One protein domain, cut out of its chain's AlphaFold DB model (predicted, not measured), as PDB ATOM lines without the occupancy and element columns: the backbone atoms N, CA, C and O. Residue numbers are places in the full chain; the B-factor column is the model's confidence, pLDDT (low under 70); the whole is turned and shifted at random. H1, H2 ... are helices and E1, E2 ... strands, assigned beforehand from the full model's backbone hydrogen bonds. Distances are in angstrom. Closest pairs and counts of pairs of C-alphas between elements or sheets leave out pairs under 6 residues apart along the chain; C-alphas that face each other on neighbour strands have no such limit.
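What this domain is: This is residues 36 to 170 of the 213 residues of the protein "VOC domain-containing protein" of Thermogemmatispora aurantia (UniProt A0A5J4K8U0). Two similar halves stand end to end: in each, a strongly twisted sheet of four strands has one helix packed along one face, H1 on E1 E4 E3 E2 and H3 on E5 E8 E7 E6. H1 and H3 meet where the halves join, while H2 lies at the far end of the first half and residues 91 to 96 stick out beyond it. The printed part has 135 residues, in the order E1 H1 E2 E3 E4 H2 E5 H3 E6 E7 E8, of mixed class, helices and strands; both sheets are mixed. By its radius of gyration of the C-alphas, 16.5 A, it is compact, with an elongated outline of 55 by 31 by 26 A.

Where its parts are: Find C-alpha 36 at (-5.988, 45.553, 28.489), where E1, residues 36 to 39, begins. H1 follows at residues 42 to 52, 14.8 A long, then E2 at 56 to 62, 17.4 A, E3 at 68 to 74, 17.0 A, E4 at 80 to 85, 16.8 A, and H2 at 86 to 92, 11.0 A. Beyond residues 93 to 106, which hold no named element, look for E5 at 107 to 111 and for H3, 15.7 A long, from C-alpha 117 at (15.455, 46.467, 18.462) to residue 127. E6 is residues 131 to 137, 18.3 A, E7 is 142 to 148, 18.8 A, and E8, 154 to 160, 19.3 A, ends at C-alpha 160 at (20.085, 46.689, 28.430).

How they stand to each other: In the first sheet E1 and E4 are parallel, with N 37 and O 82 2.8 A apart, within hydrogen-bond range. E2 E3 E4 form a meander, each strand the antiparallel neighbour of the one before; look at N 58 and O 72, 2.8 A, and N 73 and O 81, 2.8 A. H1 is over E4 and E3 at a height over the sheet of 8.9 A, making two layers, helix on one face; E1, H1, E2 are a split strand-helix-strand unit, with E4 E3 between its strands and a right-handed crossover. H2 only grazes this sheet, with residues 86 to 90. H1 and H3 touch at a steep tilt of 40 degrees, opposite ways; their closest C-alphas, of Gly 52 and Ala 124, are 3.7 A apart. H3 is over E7 and E6 at a height of 8.7 A, again two layers, and E5, H3, E6 repeat the split right-handed unit, with E8 E7 between. E5 and E8 are parallel, with N 110 and O 156 at 2.8 A; E6 E7 E8 are a meander, with N 133 and O 146 at 2.9 A and N 143 and O 159 at 2.7 A. Each O i to N i+4 pair is within range in H1, 6 of 7 in H3, and 1 of 3 in H2, where 1 of 4 O i to N i+3 pairs is.

The domain as a whole: The C-alphas farthest apart, of Thr 65 and Ala 169, are 57.7 A apart. The printed part has no cut; H2 to E5 is a long link of 14 residues, and the other links between named elements are tight. Look for low confidence, pLDDT under 70, at residues 88 to 103; the mean of the printed part is 87.4.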
ATOM      1  N   THR A  36      -4.862  45.431  29.414       91.75
ATOM      2  CA  THR A  36      -5.988  45.553  28.489       91.75
ATOM      3  C   THR A  36      -5.922  46.904  27.793       91.75
ATOM      4  O   THR A  36      -5.785  47.934  28.452       91.75
ATOM      5  N   LEU A  37      -6.000  46.889  26.463       91.81
ATOM      6  CA  LEU A  37      -5.994  48.072  25.616       91.81
ATOM      7  C   LEU A  37      -7.327  48.197  24.889       91.81
ATOM      8  O   LEU A  37      -7.728  47.332  24.103       91.81
ATOM      9  N   THR A  38      -7.986  49.315  25.154       90.69
ATOM     10  CA  THR A  38      -9.220  49.727  24.506       90.69
ATOM     11  C   THR A  38      -8.908  50.323  23.135       90.69
ATOM     12  O   THR A  38      -8.396  51.434  23.049       90.69
ATOM     13  N   VAL A  39      -9.257  49.623  22.056       90.69
ATOM     14  CA  VAL A  39      -8.913  50.038  20.685       90.69
ATOM     15  C   VAL A  39     -10.143  50.383  19.852       90.69
ATOM     16  O   VAL A  39     -11.235  49.833  20.041       90.69
ATOM     17  N   SER A  40      -9.983  51.305  18.900       89.75
ATOM     18  CA  SER A  40     -11.069  51.724  18.006       89.75
ATOM     19  C   SER A  40     -11.423  50.668  16.955       89.75
ATOM     20  O   SER A  40     -12.593  50.541  16.590       89.75
ATOM     21  N   GLN A  41     -10.437  49.897  16.481       90.94
ATOM     22  CA  GLN A  41     -10.603  48.841  15.480       90.94
ATOM     23  C   GLN A  41      -9.681  47.650  15.761       90.94
ATOM     24  O   GLN A  41      -8.473  47.731  15.541       90.94
ATOM     25  N   LEU A  42     -10.263  46.523  16.188       92.50
ATOM     26  CA  LEU A  42      -9.510  45.334  16.606       92.50
ATOM     27  C   LEU A  42      -8.541  44.826  15.542       92.50
ATOM     28  O   LEU A  42      -7.389  44.564  15.857       92.50
ATOM     29  N   GLU A  43      -8.988  44.694  14.293       93.75
ATOM     30  CA  GLU A  43      -8.159  44.106  13.236       93.75
ATOM     31  C   GLU A  43      -6.985  45.017  12.854       93.75
ATOM     32  O   GLU A  43      -5.870  44.548  12.622       93.75
ATOM     33  N   ARG A  44      -7.205  46.338  12.870       95.44
ATOM     34  CA  ARG A  44      -6.153  47.335  12.637       95.44
ATOM     35  C   ARG A  44      -5.084  47.261  13.727       95.44
ATOM     36  O   ARG A  44      -3.896  47.205  13.411       95.44
ATOM     37  N   SER A  45      -5.500  47.206  14.990       95.94
ATOM     38  CA  SER A  45      -4.575  47.085  16.118       95.94
ATOM     39  C   SER A  45      -3.890  45.715  16.119       95.94
ATOM     40  O   SER A  45      -2.672  45.652  16.250       95.94
ATOM     41  N   ARG A  46      -4.614  44.618  15.854       96.88
ATOM     42  CA  ARG A  46      -4.042  43.268  15.702       96.88
ATOM     43  C   ARG A  46      -2.900  43.266  14.691       96.88
ATOM     44  O   ARG A  46      -1.815  42.805  15.028       96.88
ATOM     45  N   ARG A  47      -3.127  43.804  13.486       97.19
ATOM     46  CA  ARG A  47      -2.106  43.899  12.431       97.19
ATOM     47  C   ARG A  47      -0.871  44.654  12.918       97.19
ATOM     48  O   ARG A  47       0.244  44.185  12.735       97.19
ATOM     49  N   TRP A  48      -1.068  45.791  13.582       97.44
ATOM     50  CA  TRP A  48       0.031  46.589  14.124       97.44
ATOM     51  C   TRP A  48       0.882  45.822  15.144       97.44
ATOM     52  O   TRP A  48       2.104  45.749  15.012       97.44
ATOM     53  N   TYR A  49       0.245  45.215  16.146       97.81
ATOM     54  CA  TYR A  49       0.957  44.498  17.203       97.81
ATOM     55  C   TYR A  49       1.622  43.210  16.704       97.81
ATOM     56  O   TYR A  49       2.744  42.907  17.112       97.81
ATOM     57  N   VAL A  50       0.950  42.458  15.830       97.31
ATOM     58  CA  VAL A  50       1.450  41.171  15.334       97.31
ATOM     59  C   VAL A  50       2.524  41.383  14.276       97.31
ATOM     60  O   VAL A  50       3.668  40.973  14.464       97.31
ATOM     61  N   ASP A  51       2.187  42.089  13.199       96.75
ATOM     62  CA  ASP A  51       3.070  42.208  12.039       96.75
ATOM     63  C   ASP A  51       4.191  43.227  12.288       96.75
ATOM     64  O   ASP A  51       5.263  43.131  11.693       96.75
ATOM     65  N   GLY A  52       3.953  44.214  13.160       95.56
ATOM     66  CA  GLY A  52       4.904  45.290  13.435       95.56
ATOM     67  C   GLY A  52       5.768  45.039  14.664       95.56
ATOM     68  O   GLY A  52       6.982  45.230  14.616       95.56
ATOM     69  N   LEU A  53       5.149  44.624  15.771       95.94
ATOM     70  CA  LEU A  53       5.805  44.555  17.083       95.94
ATOM     71  C   LEU A  53       6.146  43.122  17.533       95.94
ATOM     72  O   LEU A  53       6.676  42.927  18.630       95.94
ATOM     73  N   GLY A  54       5.878  42.125  16.687       94.06
ATOM     74  CA  GLY A  54       6.273  40.734  16.909       94.06
ATOM     75  C   GLY A  54       5.485  40.018  18.006       94.06
ATOM     76  O   GLY A  54       5.989  39.052  18.575       94.06
ATOM     77  N   PHE A  55       4.279  40.491  18.335       96.50
ATOM     78  CA  PHE A  55       3.332  39.709  19.132       96.50
ATOM     79  C   PHE A  55       2.736  38.573  18.291       96.50
ATOM     80  O   PHE A  55       2.692  38.636  17.067       96.50
ATOM     81  N   VAL A  56       2.197  37.555  18.951       96.44
ATOM     82  CA  VAL A  56       1.357  36.525  18.327       96.44
ATOM     83  C   VAL A  56      -0.042  36.554  18.907       96.44
ATOM     84  O   VAL A  56      -0.238  36.940  20.058       96.44
ATOM     85  N   VAL A  57      -1.017  36.111  18.116       96.94
ATOM     86  CA  VAL A  57      -2.374  35.855  18.602       96.94
ATOM     87  C   VAL A  57      -2.376  34.515  19.327       96.94
ATOM     88  O   VAL A  57      -2.219  33.473  18.696       96.94
ATOM     89  N   LEU A  58      -2.574  34.545  20.642       94.62
ATOM     90  CA  LEU A  58      -2.734  33.336  21.445       94.62
ATOM     91  C   LEU A  58      -4.180  32.829  21.389       94.62
ATOM     92  O   LEU A  58      -4.424  31.632  21.269       94.62
ATOM     93  N   ALA A  59      -5.143  33.751  21.448       92.94
ATOM     94  CA  ALA A  59      -6.562  33.438  21.355       92.94
ATOM     95  C   ALA A  59      -7.355  34.607  20.759       92.94
ATOM     96  O   ALA A  59      -7.025  35.775  20.957       92.94
ATOM     97  N   THR A  60      -8.443  34.289  20.063       94.38
ATOM     98  CA  THR A  60      -9.480  35.258  19.681       94.38
ATOM     99  C   THR A  60     -10.795  34.786  20.268       94.38
ATOM    100  O   THR A  60     -11.239  33.674  19.984       94.38
ATOM    101  N   ILE A  61     -11.403  35.614  21.111       91.00
ATOM    102  CA  ILE A  61     -12.648  35.280  21.797       91.00
ATOM    103  C   ILE A  61     -13.808  35.937  21.045       91.00
ATOM    104  O   ILE A  61     -13.836  37.170  20.937       91.00
ATOM    105  N   PRO A  62     -14.768  35.156  20.516       88.50
ATOM    106  CA  PRO A  62     -15.917  35.709  19.818       88.50
ATOM    107  C   PRO A  62     -16.866  36.416  20.792       88.50
ATOM    108  O   PRO A  62     -17.034  36.022  21.948       88.50
ATOM    109  N   GLY A  63     -17.497  37.480  20.313       83.62
ATOM    110  CA  GLY A  63     -18.584  38.168  20.989       83.62
ATOM    111  C   GLY A  63     -19.948  37.520  20.730       83.62
ATOM    112  O   GLY A  63     -20.065  36.605  19.915       83.62
ATOM    113  N   PRO A  64     -21.013  38.032  21.378       79.94
ATOM    114  CA  PRO A  64     -22.372  37.494  21.247       79.94
ATOM    115  C   PRO A  64     -22.904  37.466  19.810       79.94
ATOM    116  O   PRO A  64     -23.749  36.642  19.481       79.94
ATOM    117  N   THR A  65     -22.414  38.367  18.956       84.62
ATOM    118  CA  THR A  65     -22.831  38.507  17.555       84.62
ATOM    119  C   THR A  65     -21.873  37.832  16.569       84.62
ATOM    120  O   THR A  65     -22.003  38.042  15.369       84.62
ATOM    121  N   GLY A  66     -20.895  37.054  17.048       83.31
ATOM    122  CA  GLY A  66     -19.898  36.359  16.221       83.31
ATOM    123  C   GLY A  66     -18.642  37.174  15.895       83.31
ATOM    124  O   GLY A  66     -17.593  36.585  15.651       83.31
ATOM    125  N   GLU A  67     -18.710  38.505  15.965       86.19
ATOM    126  CA  GLU A  67     -17.539  39.382  15.814       86.19
ATOM    127  C   GLU A  67     -16.561  39.234  16.990       86.19
ATOM    128  O   GLU A  67     -17.020  39.042  18.123       86.19
ATOM    129  N   PRO A  68     -15.235  39.360  16.786       87.19
ATOM    130  CA  PRO A  68     -14.262  39.300  17.873       87.19
ATOM    131  C   PRO A  68     -14.579  40.301  18.989       87.19
ATOM    132  O   PRO A  68     -14.752  41.495  18.748       87.19
ATOM    133  N   ALA A  69     -14.649  39.810  20.226       88.12
ATOM    134  CA  ALA A  69     -14.819  40.645  21.413       88.12
ATOM    135  C   ALA A  69     -13.501  40.928  22.134       88.12
ATOM    136  O   ALA A  69     -13.380  41.917  22.851       88.12
ATOM    137  N   LEU A  70     -12.526  40.038  21.965       91.44
ATOM    138  CA  LEU A  70     -11.212  40.157  22.569       91.44
ATOM    139  C   LEU A  70     -10.189  39.418  21.709       91.44
ATOM    140  O   LEU A  70     -10.444  38.296  21.265       91.44
ATOM    141  N   ILE A  71      -9.022  40.028  21.515       96.00
ATOM    142  CA  ILE A  71      -7.853  39.375  20.922       96.00
ATOM    143  C   ILE A  71      -6.759  39.339  21.984       96.00
ATOM    144  O   ILE A  71      -6.310  40.379  22.462       96.00
ATOM    145  N   HIS A  72      -6.343  38.135  22.358       95.50
ATOM    146  CA  HIS A  72      -5.256  37.909  23.298       95.50
ATOM    147  C   HIS A  72      -3.948  37.800  22.525       95.50
ATOM    148  O   HIS A  72      -3.756  36.881  21.725       95.50
ATOM    149  N   LEU A  73      -3.061  38.754  22.774       97.00
ATOM    150  CA  LEU A  73      -1.726  38.832  22.216       97.00
ATOM    151  C   LEU A  73      -0.662  38.472  23.250       97.00
ATOM    152  O   LEU A  73      -0.789  38.798  24.431       97.00
ATOM    153  N   ARG A  74       0.431  37.869  22.783       95.31
ATOM    154  CA  ARG A  74       1.599  37.571  23.616       95.31
ATOM    155  C   ARG A  74       2.909  37.745  22.855       95.31
ATOM    156  O   ARG A  74       2.966  37.463  21.663       95.31
ATOM    157  N   ARG A  75       3.962  38.185  23.551       91.81
ATOM    158  CA  ARG A  75       5.360  37.989  23.121       91.81
ATOM    159  C   ARG A  75       5.985  36.875  23.943       91.81
ATOM    160  O   ARG A  75       5.869  35.708  23.599       91.81
ATOM    161  N   TRP A  76       6.610  37.245  25.048       89.81
ATOM    162  CA  TRP A  76       7.248  36.312  25.962       89.81
ATOM    163  C   TRP A  76       6.296  35.936  27.077       89.81
ATOM    164  O   TRP A  76       5.229  36.539  27.249       89.81
ATOM    165  N   ARG A  77       6.732  34.979  27.887       87.25
ATOM    166  CA  ARG A  77       6.077  34.674  29.146       87.25
ATOM    167  C   ARG A  77       5.891  35.957  29.966       87.25
ATOM    168  O   ARG A  77       6.825  36.740  30.143       87.25
ATOM    169  N   TYR A  78       4.662  36.172  30.422       89.06
ATOM    170  CA  TYR A  78       4.186  37.331  31.187       89.06
ATOM    171  C   TYR A  78       4.151  38.672  30.431       89.06
ATOM    172  O   TYR A  78       3.952  39.720  31.045       89.06
ATOM    173  N   GLN A  79       4.307  38.661  29.104       93.31
ATOM    174  CA  GLN A  79       4.145  39.834  28.238       93.31
ATOM    175  C   GLN A  79       2.852  39.732  27.425       93.31
ATOM    176  O   GLN A  79       2.864  39.598  26.197       93.31
ATOM    177  N   ASP A  80       1.737  39.763  28.148       94.31
ATOM    178  CA  ASP A  80       0.385  39.585  27.630       94.31
ATOM    179  C   ASP A  80      -0.323  40.932  27.403       94.31
ATOM    180  O   ASP A  80      -0.336  41.805  28.278       94.31
ATOM    181  N   LEU A  81      -0.956  41.077  26.236       95.69
ATOM    182  CA  LEU A  81      -1.830  42.200  25.890       95.69
ATOM    183  C   LEU A  81      -3.208  41.687  25.471       95.69
ATOM    184  O   LEU A  81      -3.319  40.794  24.636       95.69
ATOM    185  N   LEU A  82      -4.266  42.283  26.012       94.62
ATOM    186  CA  LEU A  82      -5.643  42.027  25.603       94.62
ATOM    187  C   LEU A  82      -6.147  43.232  24.814       94.62
ATOM    188  O   LEU A  82      -6.231  44.331  25.353       94.62
ATOM    189  N   LEU A  83      -6.486  43.033  23.544       94.19
ATOM    190  CA  LEU A  83      -7.144  44.054  22.735       94.19
ATOM    191  C   LEU A  83      -8.653  43.879  22.834       94.19
ATOM    192  O   LEU A  83      -9.165  42.785  22.586       94.19
ATOM    193  N   VAL A  84      -9.360  44.959  23.144       91.38
ATOM    194  CA  VAL A  84     -10.819  44.966  23.285       91.38
ATOM    195  C   VAL A  84     -11.425  46.176  22.567       91.38
ATOM    196  O   VAL A  84     -10.841  47.260  22.593       91.38
ATOM    197  N   PRO A  85     -12.587  46.034  21.901       87.75
ATOM    198  CA  PRO A  85     -13.229  47.157  21.231       87.75
ATOM    199  C   PRO A  85     -13.711  48.205  22.233       87.75
ATOM    200  O   PRO A  85     -14.429  47.873  23.179       87.75
ATOM    201  N   ALA A  86     -13.456  49.482  21.942       81.25
ATOM    202  CA  ALA A  86     -13.886  50.596  22.788       81.25
ATOM    203  C   ALA A  86     -15.374  50.585  23.157       81.25
ATOM    204  O   ALA A  86     -15.728  50.875  24.295       81.25
ATOM    205  N   ARG A  87     -16.242  50.189  22.219       70.12
ATOM    206  CA  ARG A  87     -17.691  50.108  22.447       70.12
ATOM    207  C   ARG A  87     -18.085  48.995  23.429       70.12
ATOM    208  O   ARG A  87     -19.047  49.154  24.166       70.12
ATOM    209  N   GLN A  88     -17.373  47.867  23.438       61.09
ATOM    210  CA  GLN A  88     -17.785  46.683  24.204       61.09
ATOM    211  C   GLN A  88     -17.385  46.738  25.684       61.09
ATOM    212  O   GLN A  88     -18.092  46.171  26.518       61.09
ATOM    213  N   GLU A  89     -16.296  47.422  26.044       58.66
ATOM    214  CA  GLU A  89     -15.911  47.577  27.457       58.66
ATOM    215  C   GLU A  89     -16.890  48.447  28.249       58.66
ATOM    216  O   GLU A  89     -17.141  48.180  29.424       58.66
ATOM    217  N   GLN A  90     -17.496  49.437  27.590       55.47
ATOM    218  CA  GLN A  90     -18.497  50.329  28.186       55.47
ATOM    219  C   GLN A  90     -19.796  49.595  28.554       55.47
ATOM    220  O   GLN A  90     -20.506  50.027  29.457       55.47
ATOM    221  N   GLU A  91     -20.093  48.478  27.881       56.31
ATOM    222  CA  GLU A  91     -21.320  47.698  28.077       56.31
ATOM    223  C   GLU A  91     -21.144  46.513  29.048       56.31
ATOM    224  O   GLU A  91     -22.131  46.049  29.617       56.31
ATOM    225  N   ARG A  92     -19.914  46.000  29.250       57.47
ATOM    226  CA  ARG A  92     -19.665  44.773  30.043       57.47
ATOM    227  C   ARG A  92     -19.034  44.971  31.417       57.47
ATOM    228  O   ARG A  92     -19.210  44.099  32.267       57.47
ATOM    229  N   ALA A  93     -18.254  46.024  31.643       54.47
ATOM    230  CA  ALA A  93     -17.550  46.159  32.914       54.47
ATOM    231  C   ALA A  93     -18.515  46.618  34.030       54.47
ATOM    232  O   ALA A  93     -19.321  47.524  33.800       54.47
ATOM    233  N   PRO A  94     -18.433  46.059  35.259       52.22
ATOM    234  CA  PRO A  94     -19.001  46.717  36.431       52.22
ATOM    235  C   PRO A  94     -18.498  48.162  36.440       52.22
ATOM    236  O   PRO A  94     -17.316  48.389  36.186       52.22
ATOM    237  N   SER A  95     -19.361  49.139  36.715       55.22
ATOM    238  CA  SER A  95     -19.038  50.569  36.568       55.22
ATOM    239  C   SER A  95     -17.785  51.035  37.333       55.22
ATOM    240  O   SER A  95     -17.247  52.092  37.021       55.22
ATOM    241  N   SER A  96     -17.295  50.250  38.298       49.69
ATOM    242  CA  SER A  96     -16.054  50.468  39.055       49.69
ATOM    243  C   SER A  96     -14.766  49.958  38.385       49.69
ATOM    244  O   SER A  96     -13.681  50.317  38.835       49.69
ATOM    245  N   LEU A  97     -14.867  49.118  37.351       49.56
ATOM    246  CA  LEU A  97     -13.744  48.566  36.574       49.56
ATOM    247  C   LEU A  97     -13.788  48.987  35.097       49.56
ATOM    248  O   LEU A  97     -12.885  48.648  34.336       49.56
ATOM    249  N   ALA A  98     -14.834  49.709  34.682       52.66
ATOM    250  CA  ALA A  98     -14.933  50.266  33.342       52.66
ATOM    251  C   ALA A  98     -13.874  51.370  33.154       52.66
ATOM    252  O   ALA A  98     -13.766  52.253  34.013       52.66
ATOM    253  N   PRO A  99     -13.101  51.367  32.054       52.28
ATOM    254  CA  PRO A  99     -12.128  52.417  31.803       52.28
ATOM    255  C   PRO A  99     -12.817  53.781  31.672       52.28
ATOM    256  O   PRO A  99     -13.856  53.942  31.023       52.28
ATOM    257  N   SER A 100     -12.221  54.788  32.302       49.19
ATOM    258  CA  SER A 100     -12.690  56.168  32.286       49.19
ATOM    259  C   SER A 100     -12.480  56.798  30.904       49.19
ATOM    260  O   SER A 100     -11.415  57.311  30.579       49.19
ATOM    261  N   SER A 101     -13.557  56.815  30.115       51.12
ATOM    262  CA  SER A 101     -13.705  57.466  28.804       51.12
ATOM    263  C   SER A 101     -12.829  56.927  27.662       51.12
ATOM    264  O   SER A 101     -11.658  56.586  27.816       51.12
ATOM    265  N   ALA A 102     -13.416  56.909  26.464       51.16
ATOM    266  CA  ALA A 102     -12.674  56.746  25.224       51.16
ATOM    267  C   ALA A 102     -11.593  57.842  25.132       51.16
ATOM    268  O   ALA A 102     -11.919  59.028  25.111       51.16
ATOM    269  N   GLY A 103     -10.317  57.442  25.102       56.62
ATOM    270  CA  GLY A 103      -9.175  58.360  25.001       56.62
ATOM    271  C   GLY A 103      -8.108  58.225  26.090       56.62
ATOM    272  O   GLY A 103      -7.098  58.926  26.012       56.62
ATOM    273  N   SER A 104      -8.277  57.339  27.079       70.38
ATOM    274  CA  SER A 104      -7.197  57.032  28.027       70.38
ATOM    275  C   SER A 104      -6.042  56.326  27.308       70.38
ATOM    276  O   SER A 104      -6.190  55.218  26.796       70.38
ATOM    277  N   ARG A 105      -4.885  56.989  27.244       82.62
ATOM    278  CA  ARG A 105      -3.644  56.439  26.685       82.62
ATOM    279  C   ARG A 105      -2.781  55.930  27.827       82.62
ATOM    280  O   ARG A 105      -2.654  56.590  28.854       82.62
ATOM    281  N   ILE A 106      -2.158  54.778  27.620       90.50
ATOM    282  CA  ILE A 106      -1.255  54.162  28.589       90.50
ATOM    283  C   ILE A 106       0.125  54.016  27.967       90.50
ATOM    284  O   ILE A 106       0.237  53.807  26.758       90.50
ATOM    285  N   ARG A 107       1.158  54.111  28.805       95.12
ATOM    286  CA  ARG A 107       2.515  53.706  28.459       95.12
ATOM    287  C   ARG A 107       2.848  52.399  29.163       95.12
ATOM    288  O   ARG A 107       2.790  52.334  30.387       95.12
ATOM    289  N   LEU A 108       3.213  51.385  28.388       95.81
ATOM    290  CA  LEU A 108       3.638  50.075  28.868       95.81
ATOM    291  C   LEU A 108       5.066  49.810  28.407       95.81
ATOM    292  O   LEU A 108       5.383  50.007  27.236       95.81
ATOM    293  N   THR A 109       5.913  49.338  29.318       95.88
ATOM    294  CA  THR A 109       7.299  48.979  29.008       95.88
ATOM    295  C   THR A 109       7.469  47.467  29.075       95.88
ATOM    296  O   THR A 109       7.178  46.853  30.098       95.88
ATOM    297  N   PHE A 110       7.967  46.880  27.991       95.31
ATOM    298  CA  PHE A 110       8.227  45.455  27.835       95.31
ATOM    299  C   PHE A 110       9.726  45.186  27.787       95.31
ATOM    300  O   PHE A 110      10.472  45.863  27.074       95.31
ATOM    301  N   ALA A 111      10.162  44.154  28.510       94.12
ATOM    302  CA  ALA A 111      11.523  43.659  28.382       94.12
ATOM    303  C   ALA A 111      11.750  43.117  26.959       94.12
ATOM    304  O   ALA A 111      10.901  42.426  26.395       94.12
ATOM    305  N   ALA A 112      12.904  43.441  26.386       93.88
ATOM    306  CA  ALA A 112      13.271  43.106  25.014       93.88
ATOM    307  C   ALA A 112      14.747  42.671  24.880       93.88
ATOM    308  O   ALA A 112      15.324  42.715  23.796       93.88
ATOM    309  N   HIS A 113      15.368  42.221  25.976       88.38
ATOM    310  CA  HIS A 113      16.685  41.570  25.960       88.38
ATOM    311  C   HIS A 113      16.794  40.451  24.912       88.38
ATOM    312  O   HIS A 113      15.944  39.576  24.834       88.38
ATOM    313  N   GLY A 114      17.847  40.465  24.093       86.25
ATOM    314  CA  GLY A 114      18.024  39.476  23.021       86.25
ATOM    315  C   GLY A 114      17.136  39.695  21.786       86.25
ATOM    316  O   GLY A 114      17.254  38.945  20.826       86.25
ATOM    317  N   THR A 115      16.282  40.727  21.770       89.81
ATOM    318  CA  THR A 115      15.608  41.193  20.547       89.81
ATOM    319  C   THR A 115      16.496  42.201  19.819       89.81
ATOM    320  O   THR A 115      17.006  43.135  20.441       89.81
ATOM    321  N   ASP A 116      16.630  42.068  18.497       92.44
ATOM    322  CA  ASP A 116      17.178  43.139  17.659       92.44
ATOM    323  C   ASP A 116      16.155  44.286  17.560       92.44
ATOM    324  O   ASP A 116      15.198  44.251  16.782       92.44
ATOM    325  N   LEU A 117      16.344  45.308  18.398       94.62
ATOM    326  CA  LEU A 117      15.455  46.467  18.462       94.62
ATOM    327  C   LEU A 117      15.513  47.346  17.207       94.62
ATOM    328  O   LEU A 117      14.527  48.015  16.894       94.62
ATOM    329  N   ALA A 118      16.630  47.350  16.475       94.94
ATOM    330  CA  ALA A 118      16.738  48.102  15.231       94.94
ATOM    331  C   ALA A 118      15.901  47.435  14.135       94.94
ATOM    332  O   ALA A 118      15.130  48.116  13.452       94.94
ATOM    333  N   GLN A 119      15.987  46.107  14.024       95.38
ATOM    334  CA  GLN A 119      15.149  45.332  13.116       95.38
ATOM    335  C   GLN A 119      13.666  45.437  13.492       95.38
ATOM    336  O   GLN A 119      12.847  45.704  12.616       95.38
ATOM    337  N   LEU A 120      13.317  45.305  14.778       95.38
ATOM    338  CA  LEU A 120      11.941  45.483  15.261       95.38
ATOM    339  C   LEU A 120      11.377  46.849  14.843       95.38
ATOM    340  O   LEU A 120      10.298  46.934  14.261       95.38
ATOM    341  N   ALA A 121      12.134  47.922  15.092       96.81
ATOM    342  CA  ALA A 121      11.728  49.273  14.728       96.81
ATOM    343  C   ALA A 121      11.600  49.454  13.205       96.81
ATOM    344  O   ALA A 121      10.714  50.172  12.744       96.81
ATOM    345  N   ALA A 122      12.472  48.826  12.410       96.94
ATOM    346  CA  ALA A 122      12.378  48.848  10.954       96.94
ATOM    347  C   ALA A 122      11.112  48.134  10.460       96.94
ATOM    348  O   ALA A 122      10.349  48.731   9.702       96.94
ATOM    349  N   THR A 123      10.844  46.916  10.939       95.81
ATOM    350  CA  THR A 123       9.637  46.147  10.605       95.81
ATOM    351  C   THR A 123       8.376  46.928  10.954       95.81
ATOM    352  O   THR A 123       7.528  47.145  10.090       95.81
ATOM    353  N   ALA A 124       8.284  47.450  12.178       95.75
ATOM    354  CA  ALA A 124       7.120  48.201  12.630       95.75
ATOM    355  C   ALA A 124       6.824  49.435  11.757       95.75
ATOM    356  O   ALA A 124       5.668  49.720  11.454       95.75
ATOM    357  N   ARG A 125       7.854  50.134  11.257       96.44
ATOM    358  CA  ARG A 125       7.667  51.257  10.319       96.44
ATOM    359  C   ARG A 125       7.036  50.836   8.989       96.44
ATOM    360  O   ARG A 125       6.340  51.649   8.391       96.44
ATOM    361  N   THR A 126       7.258  49.602   8.528       96.50
ATOM    362  CA  THR A 126       6.690  49.115   7.256       96.50
ATOM    363  C   THR A 126       5.192  48.817   7.331       96.50
ATOM    364  O   THR A 126       4.505  48.949   6.322       96.50
ATOM    365  N   VAL A 127       4.668  48.465   8.512       94.06
ATOM    366  CA  VAL A 127       3.243  48.126   8.695       94.06
ATOM    367  C   VAL A 127       2.334  49.352   8.555       94.06
ATOM    368  O   VAL A 127       1.188  49.218   8.108       94.06
ATOM    369  N   GLY A 128       2.840  50.545   8.891       82.12
ATOM    370  CA  GLY A 128       2.054  51.783   8.927       82.12
ATOM    371  C   GLY A 128       1.022  51.789  10.062       82.12
ATOM    372  O   GLY A 128       1.014  50.890  10.883       82.12
ATOM    373  N   ASP A 129       0.151  52.796  10.132       87.56
ATOM    374  CA  ASP A 129      -0.893  52.978  11.169       87.56
ATOM    375  C   ASP A 129      -0.451  53.483  12.556       87.56
ATOM    376  O   ASP A 129      -1.299  54.006  13.278       87.56
ATOM    377  N   GLY A 130       0.837  53.421  12.900       93.25
ATOM    378  CA  GLY A 130       1.404  53.977  14.137       93.25
ATOM    379  C   GLY A 130       2.675  54.807  13.915       93.25
ATOM    380  O   GLY A 130       3.036  55.139  12.784       93.25
ATOM    381  N   THR A 131       3.383  55.143  14.998       97.19
ATOM    382  CA  THR A 131       4.674  55.862  14.935       97.19
ATOM    383  C   THR A 131       5.759  55.124  15.702       97.19
ATOM    384  O   THR A 131       5.484  54.619  16.786       97.19
ATOM    385  N   ILE A 132       6.990  55.121  15.189       97.94
ATOM    386  CA  ILE A 132       8.135  54.452  15.819       97.94
ATOM    387  C   ILE A 132       9.291  55.433  16.005       97.94
ATOM    388  O   ILE A 132       9.847  55.942  15.026       97.94
ATOM    389  N   GLU A 133       9.706  55.621  17.250       97.19
ATOM    390  CA  GLU A 133      10.904  56.362  17.627       97.19
ATOM    391  C   GLU A 133      11.972  55.404  18.177       97.19
ATOM    392  O   GLU A 133      11.667  54.455  18.898       97.19
ATOM    393  N   GLY A 134      13.236  55.665  17.847       94.12
ATOM    394  CA  GLY A 134      14.370  54.856  18.294       94.12
ATOM    395  C   GLY A 134      14.783  53.758  17.307       94.12
ATOM    396  O   GLY A 134      14.338  53.756  16.151       94.12
ATOM    397  N   PRO A 135      15.654  52.828  17.735       95.06
ATOM    398  CA  PRO A 135      16.175  52.693  19.100       95.06
ATOM    399  C   PRO A 135      17.084  53.858  19.523       95.06
ATOM    400  O   PRO A 135      17.846  54.374  18.708       95.06
ATOM    401  N   TYR A 136      17.031  54.252  20.798       93.19
ATOM    402  CA  TYR A 136      17.964  55.221  21.386       93.19
ATOM    403  C   TYR A 136      18.559  54.691  22.685       93.19
ATOM    404  O   TYR A 136      17.875  54.009  23.448       93.19
ATOM    405  N   ALA A 137      19.819  55.035  22.946       92.12
ATOM    406  CA  ALA A 137      20.419  54.826  24.254       92.12
ATOM    407  C   ALA A 137      19.799  55.798  25.271       92.12
ATOM    408  O   ALA A 137      19.642  56.988  24.987       92.12
ATOM    409  N   THR A 138      19.451  55.298  26.450       90.88
ATOM    410  CA  THR A 138      18.895  56.088  27.549       90.88
ATOM    411  C   THR A 138      19.968  56.422  28.591       90.88
ATOM    412  O   THR A 138      20.961  55.699  28.718       90.88
ATOM    413  N   PRO A 139      19.758  57.465  29.417       86.12
ATOM    414  CA  PRO A 139      20.663  57.785  30.522       86.12
ATOM    415  C   PRO A 139      20.764  56.705  31.610       86.12
ATOM    416  O   PRO A 139      21.636  56.804  32.465       86.12
ATOM    417  N   TRP A 140      19.872  55.707  31.618       87.94
ATOM    418  CA  TRP A 140      19.854  54.594  32.576       87.94
ATOM    419  C   TRP A 140      20.330  53.271  31.964       87.94
ATOM    420  O   TRP A 140      19.942  52.189  32.406       87.94
ATOM    421  N   ASN A 141      21.216  53.357  30.968       89.50
ATOM    422  CA  ASN A 141      21.902  52.227  30.343       89.50
ATOM    423  C   ASN A 141      20.967  51.199  29.672       89.50
ATOM    424  O   ASN A 141      21.226  49.991  29.719       89.50
ATOM    425  N   THR A 142      19.911  51.664  28.995       92.62
ATOM    426  CA  THR A 142      19.068  50.836  28.110       92.62
ATOM    427  C   THR A 142      19.067  51.338  26.665       92.62
ATOM    428  O   THR A 142      19.325  52.510  26.409       92.62
ATOM    429  N   PHE A 143      18.788  50.447  25.712       94.69
ATOM    430  CA  PHE A 143      18.252  50.781  24.398       94.69
ATOM    431  C   PHE A 143      16.732  50.685  24.447       94.69
ATOM    432  O   PHE A 143      16.195  49.611  24.725       94.69
ATOM    433  N   ASP A 144      16.062  51.786  24.115       96.81
ATOM    434  CA  ASP A 144      14.606  51.861  24.102       96.81
ATOM    435  C   ASP A 144      14.087  52.164  22.688       96.81
ATOM    436  O   ASP A 144      14.603  53.042  21.992       96.81
ATOM    437  N   VAL A 145      13.035  51.452  22.278       98.12
ATOM    438  CA  VAL A 145      12.185  51.785  21.123       98.12
ATOM    439  C   VAL A 145      10.820  52.182  21.654       98.12
ATOM    440  O   VAL A 145      10.210  51.417  22.396       98.12
ATOM    441  N   LEU A 146      10.322  53.348  21.249       97.94
ATOM    442  CA  LEU A 146       8.966  53.793  21.550       97.94
ATOM    443  C   LEU A 146       8.085  53.587  20.318       97.94
ATOM    444  O   LEU A 146       8.240  54.277  19.311       97.94
ATOM    445  N   ALA A 147       7.138  52.663  20.422       97.81
ATOM    446  CA  ALA A 147       6.094  52.455  19.438       97.81
ATOM    447  C   ALA A 147       4.782  53.060  19.935       97.81
ATOM    448  O   ALA A 147       4.289  52.681  20.994       97.81
ATOM    449  N   ARG A 148       4.198  53.990  19.177       97.69
ATOM    450  CA  ARG A 148       2.821  54.436  19.412       97.69
ATOM    451  C   ARG A 148       1.891  53.708  18.477       97.69
ATOM    452  O   ARG A 148       2.117  53.706  17.265       97.69
ATOM    453  N   ASP A 149       0.890  53.085  19.068       95.94
ATOM    454  CA  ASP A 149      -0.111  52.338  18.342       95.94
ATOM    455  C   ASP A 149      -1.120  53.275  17.648       95.94
ATOM    456  O   ASP A 149      -1.067  54.503  17.808       95.94
ATOM    457  N   PRO A 150      -2.036  52.709  16.854       93.94
ATOM    458  CA  PRO A 150      -2.966  53.493  16.068       93.94
ATOM    459  C   PRO A 150      -4.037  54.258  16.864       93.94
ATOM    460  O   PRO A 150      -4.694  55.134  16.290       93.94
ATOM    461  N   ASP A 151      -4.212  53.936  18.147       92.81
ATOM    462  CA  ASP A 151      -5.094  54.610  19.108       92.81
ATOM    463  C   ASP A 151      -4.307  55.566  20.046       92.81
ATOM    464  O   ASP A 151      -4.877  56.392  20.771       92.81
ATOM    465  N   GLY A 152      -2.973  55.545  19.963       93.12
ATOM    466  CA  GLY A 152      -2.044  56.409  20.686       93.12
ATOM    467  C   GLY A 152      -1.513  55.826  21.998       93.12
ATOM    468  O   GLY A 152      -0.910  56.571  22.773       93.12
ATOM    469  N   HIS A 153      -1.720  54.536  22.270       95.12
ATOM    470  CA  HIS A 153      -1.040  53.827  23.353       95.12
ATOM    471  C   HIS A 153       0.464  53.752  23.070       95.12
ATOM    472  O   HIS A 153       0.893  53.598  21.929       95.12
ATOM    473  N   GLU A 154       1.278  53.863  24.115       97.00
ATOM    474  CA  GLU A 154       2.734  53.903  24.015       97.00
ATOM    475  C   GLU A 154       3.335  52.586  24.508       97.00
ATOM    476  O   GLU A 154       3.214  52.220  25.674       97.00
ATOM    477  N   ILE A 155       4.010  51.871  23.619       97.44
ATOM    478  CA  ILE A 155       4.639  50.581  23.882       97.44
ATOM    479  C   ILE A 155       6.146  50.776  23.786       97.44
ATOM    480  O   ILE A 155       6.684  51.046  22.711       97.44
ATOM    481  N   VAL A 156       6.827  50.683  24.922       97.81
ATOM    482  CA  VAL A 156       8.280  50.811  25.000       97.81
ATOM    483  C   VAL A 156       8.893  49.422  25.048       97.81
ATOM    484  O   VAL A 156       8.618  48.659  25.967       97.81
ATOM    485  N   PHE A 157       9.756  49.102  24.093       97.12
ATOM    486  CA  PHE A 157      10.626  47.934  24.188       97.12
ATOM    487  C   PHE A 157      11.960  48.370  24.756       97.12
ATOM    488  O   PHE A 157      12.615  49.225  24.163       97.12
ATOM    489  N   THR A 158      12.353  47.787  25.884       96.25
ATOM    490  CA  THR A 158      13.595  48.138  26.572       96.25
ATOM    491  C   THR A 158      14.536  46.943  26.643       96.25
ATOM    492  O   THR A 158      14.158  45.838  27.039       96.25
ATOM    493  N   SER A 159      15.783  47.153  26.236       94.19
ATOM    494  CA  SER A 159      16.872  46.190  26.394       94.19
ATOM    495  C   SER A 159      18.060  46.876  27.052       94.19
ATOM    496  O   SER A 159      18.251  48.073  26.913       94.19
ATOM    497  N   ARG A 160      18.895  46.141  27.779       90.75
ATOM    498  CA  ARG A 160      20.085  46.689  28.430       90.75
ATOM    499  C   ARG A 160      21.104  47.073  27.354       90.75
ATOM    500  O   ARG A 160      21.288  46.320  26.399       90.75
ATOM    501  N   LEU A 161      21.794  48.197  27.538       87.19
ATOM    502  CA  LEU A 161      22.987  48.499  26.751       87.19
ATOM    503  C   LEU A 161      24.057  47.412  26.970       87.19
ATOM    504  O   LEU A 161      24.170  46.880  28.083       87.19
ATOM    505  N   PRO A 162      24.887  47.103  25.961       84.56
ATOM    506  CA  PRO A 162      26.123  46.358  26.174       84.56
ATOM    507  C   PRO A 162      26.992  47.035  27.243       84.56
ATOM    508  O   PRO A 162      26.975  48.261  27.359       84.56
ATOM    509  N   ALA A 163      27.730  46.253  28.035       83.31
ATOM    510  CA  ALA A 163      28.477  46.763  29.191       83.31
ATOM    511  C   ALA A 163      29.490  47.854  28.806       83.31
ATOM    512  O   ALA A 163      29.673  48.826  29.531       83.31
ATOM    513  N   GLU A 164      30.093  47.728  27.627       84.81
ATOM    514  CA  GLU A 164      31.022  48.689  27.038       84.81
ATOM    515  C   GLU A 164      30.398  50.056  26.705       84.81
ATOM    516  O   GLU A 164      31.127  51.026  26.514       84.81
ATOM    517  N   GLN A 165      29.065  50.152  26.652       83.62
ATOM    518  CA  GLN A 165      28.325  51.392  26.387       83.62
ATOM    519  C   GLN A 165      27.678  51.980  27.649       83.62
ATOM    520  O   GLN A 165      26.926  52.949  27.556       83.62
ATOM    521  N   HIS A 166      27.921  51.397  28.826       84.06
ATOM    522  CA  HIS A 166      27.351  51.909  30.071       84.06
ATOM    523  C   HIS A 166      28.002  53.232  30.456       84.06
ATOM    524  O   HIS A 166      29.226  53.343  30.494       84.06
ATOM    525  N   ASP A 167      27.180  54.213  30.820       82.56
ATOM    526  CA  ASP A 167      27.664  55.446  31.421       82.56
ATOM    527  C   ASP A 167      28.027  55.192  32.902       82.56
ATOM    528  O   ASP A 167      27.135  54.913  33.720       82.56
ATOM    529  N   PRO A 168      29.313  55.293  33.298       80.75
ATOM    530  CA  PRO A 168      29.720  55.130  34.692       80.75
ATOM    531  C   PRO A 168      29.135  56.218  35.608       80.75
ATOM    532  O   PRO A 168      28.953  55.976  36.805       80.75
ATOM    533  N   ALA A 169      28.788  57.395  35.075       83.69
ATOM    534  CA  ALA A 169      28.159  58.457  35.854       83.69
ATOM    535  C   ALA A 169      26.739  58.078  36.302       83.69
ATOM    536  O   ALA A 169      26.311  58.477  37.390       83.69
ATOM    537  N   PHE A 170      26.017  57.273  35.514       83.75
ATOM    538  CA  PHE A 170      24.719  56.741  35.921       83.75
ATOM    539  C   PHE A 170      24.853  55.783  37.110       83.75
ATOM    540  O   PHE A 170      24.151  55.944  38.108       83.75
TER     541      PHE A 170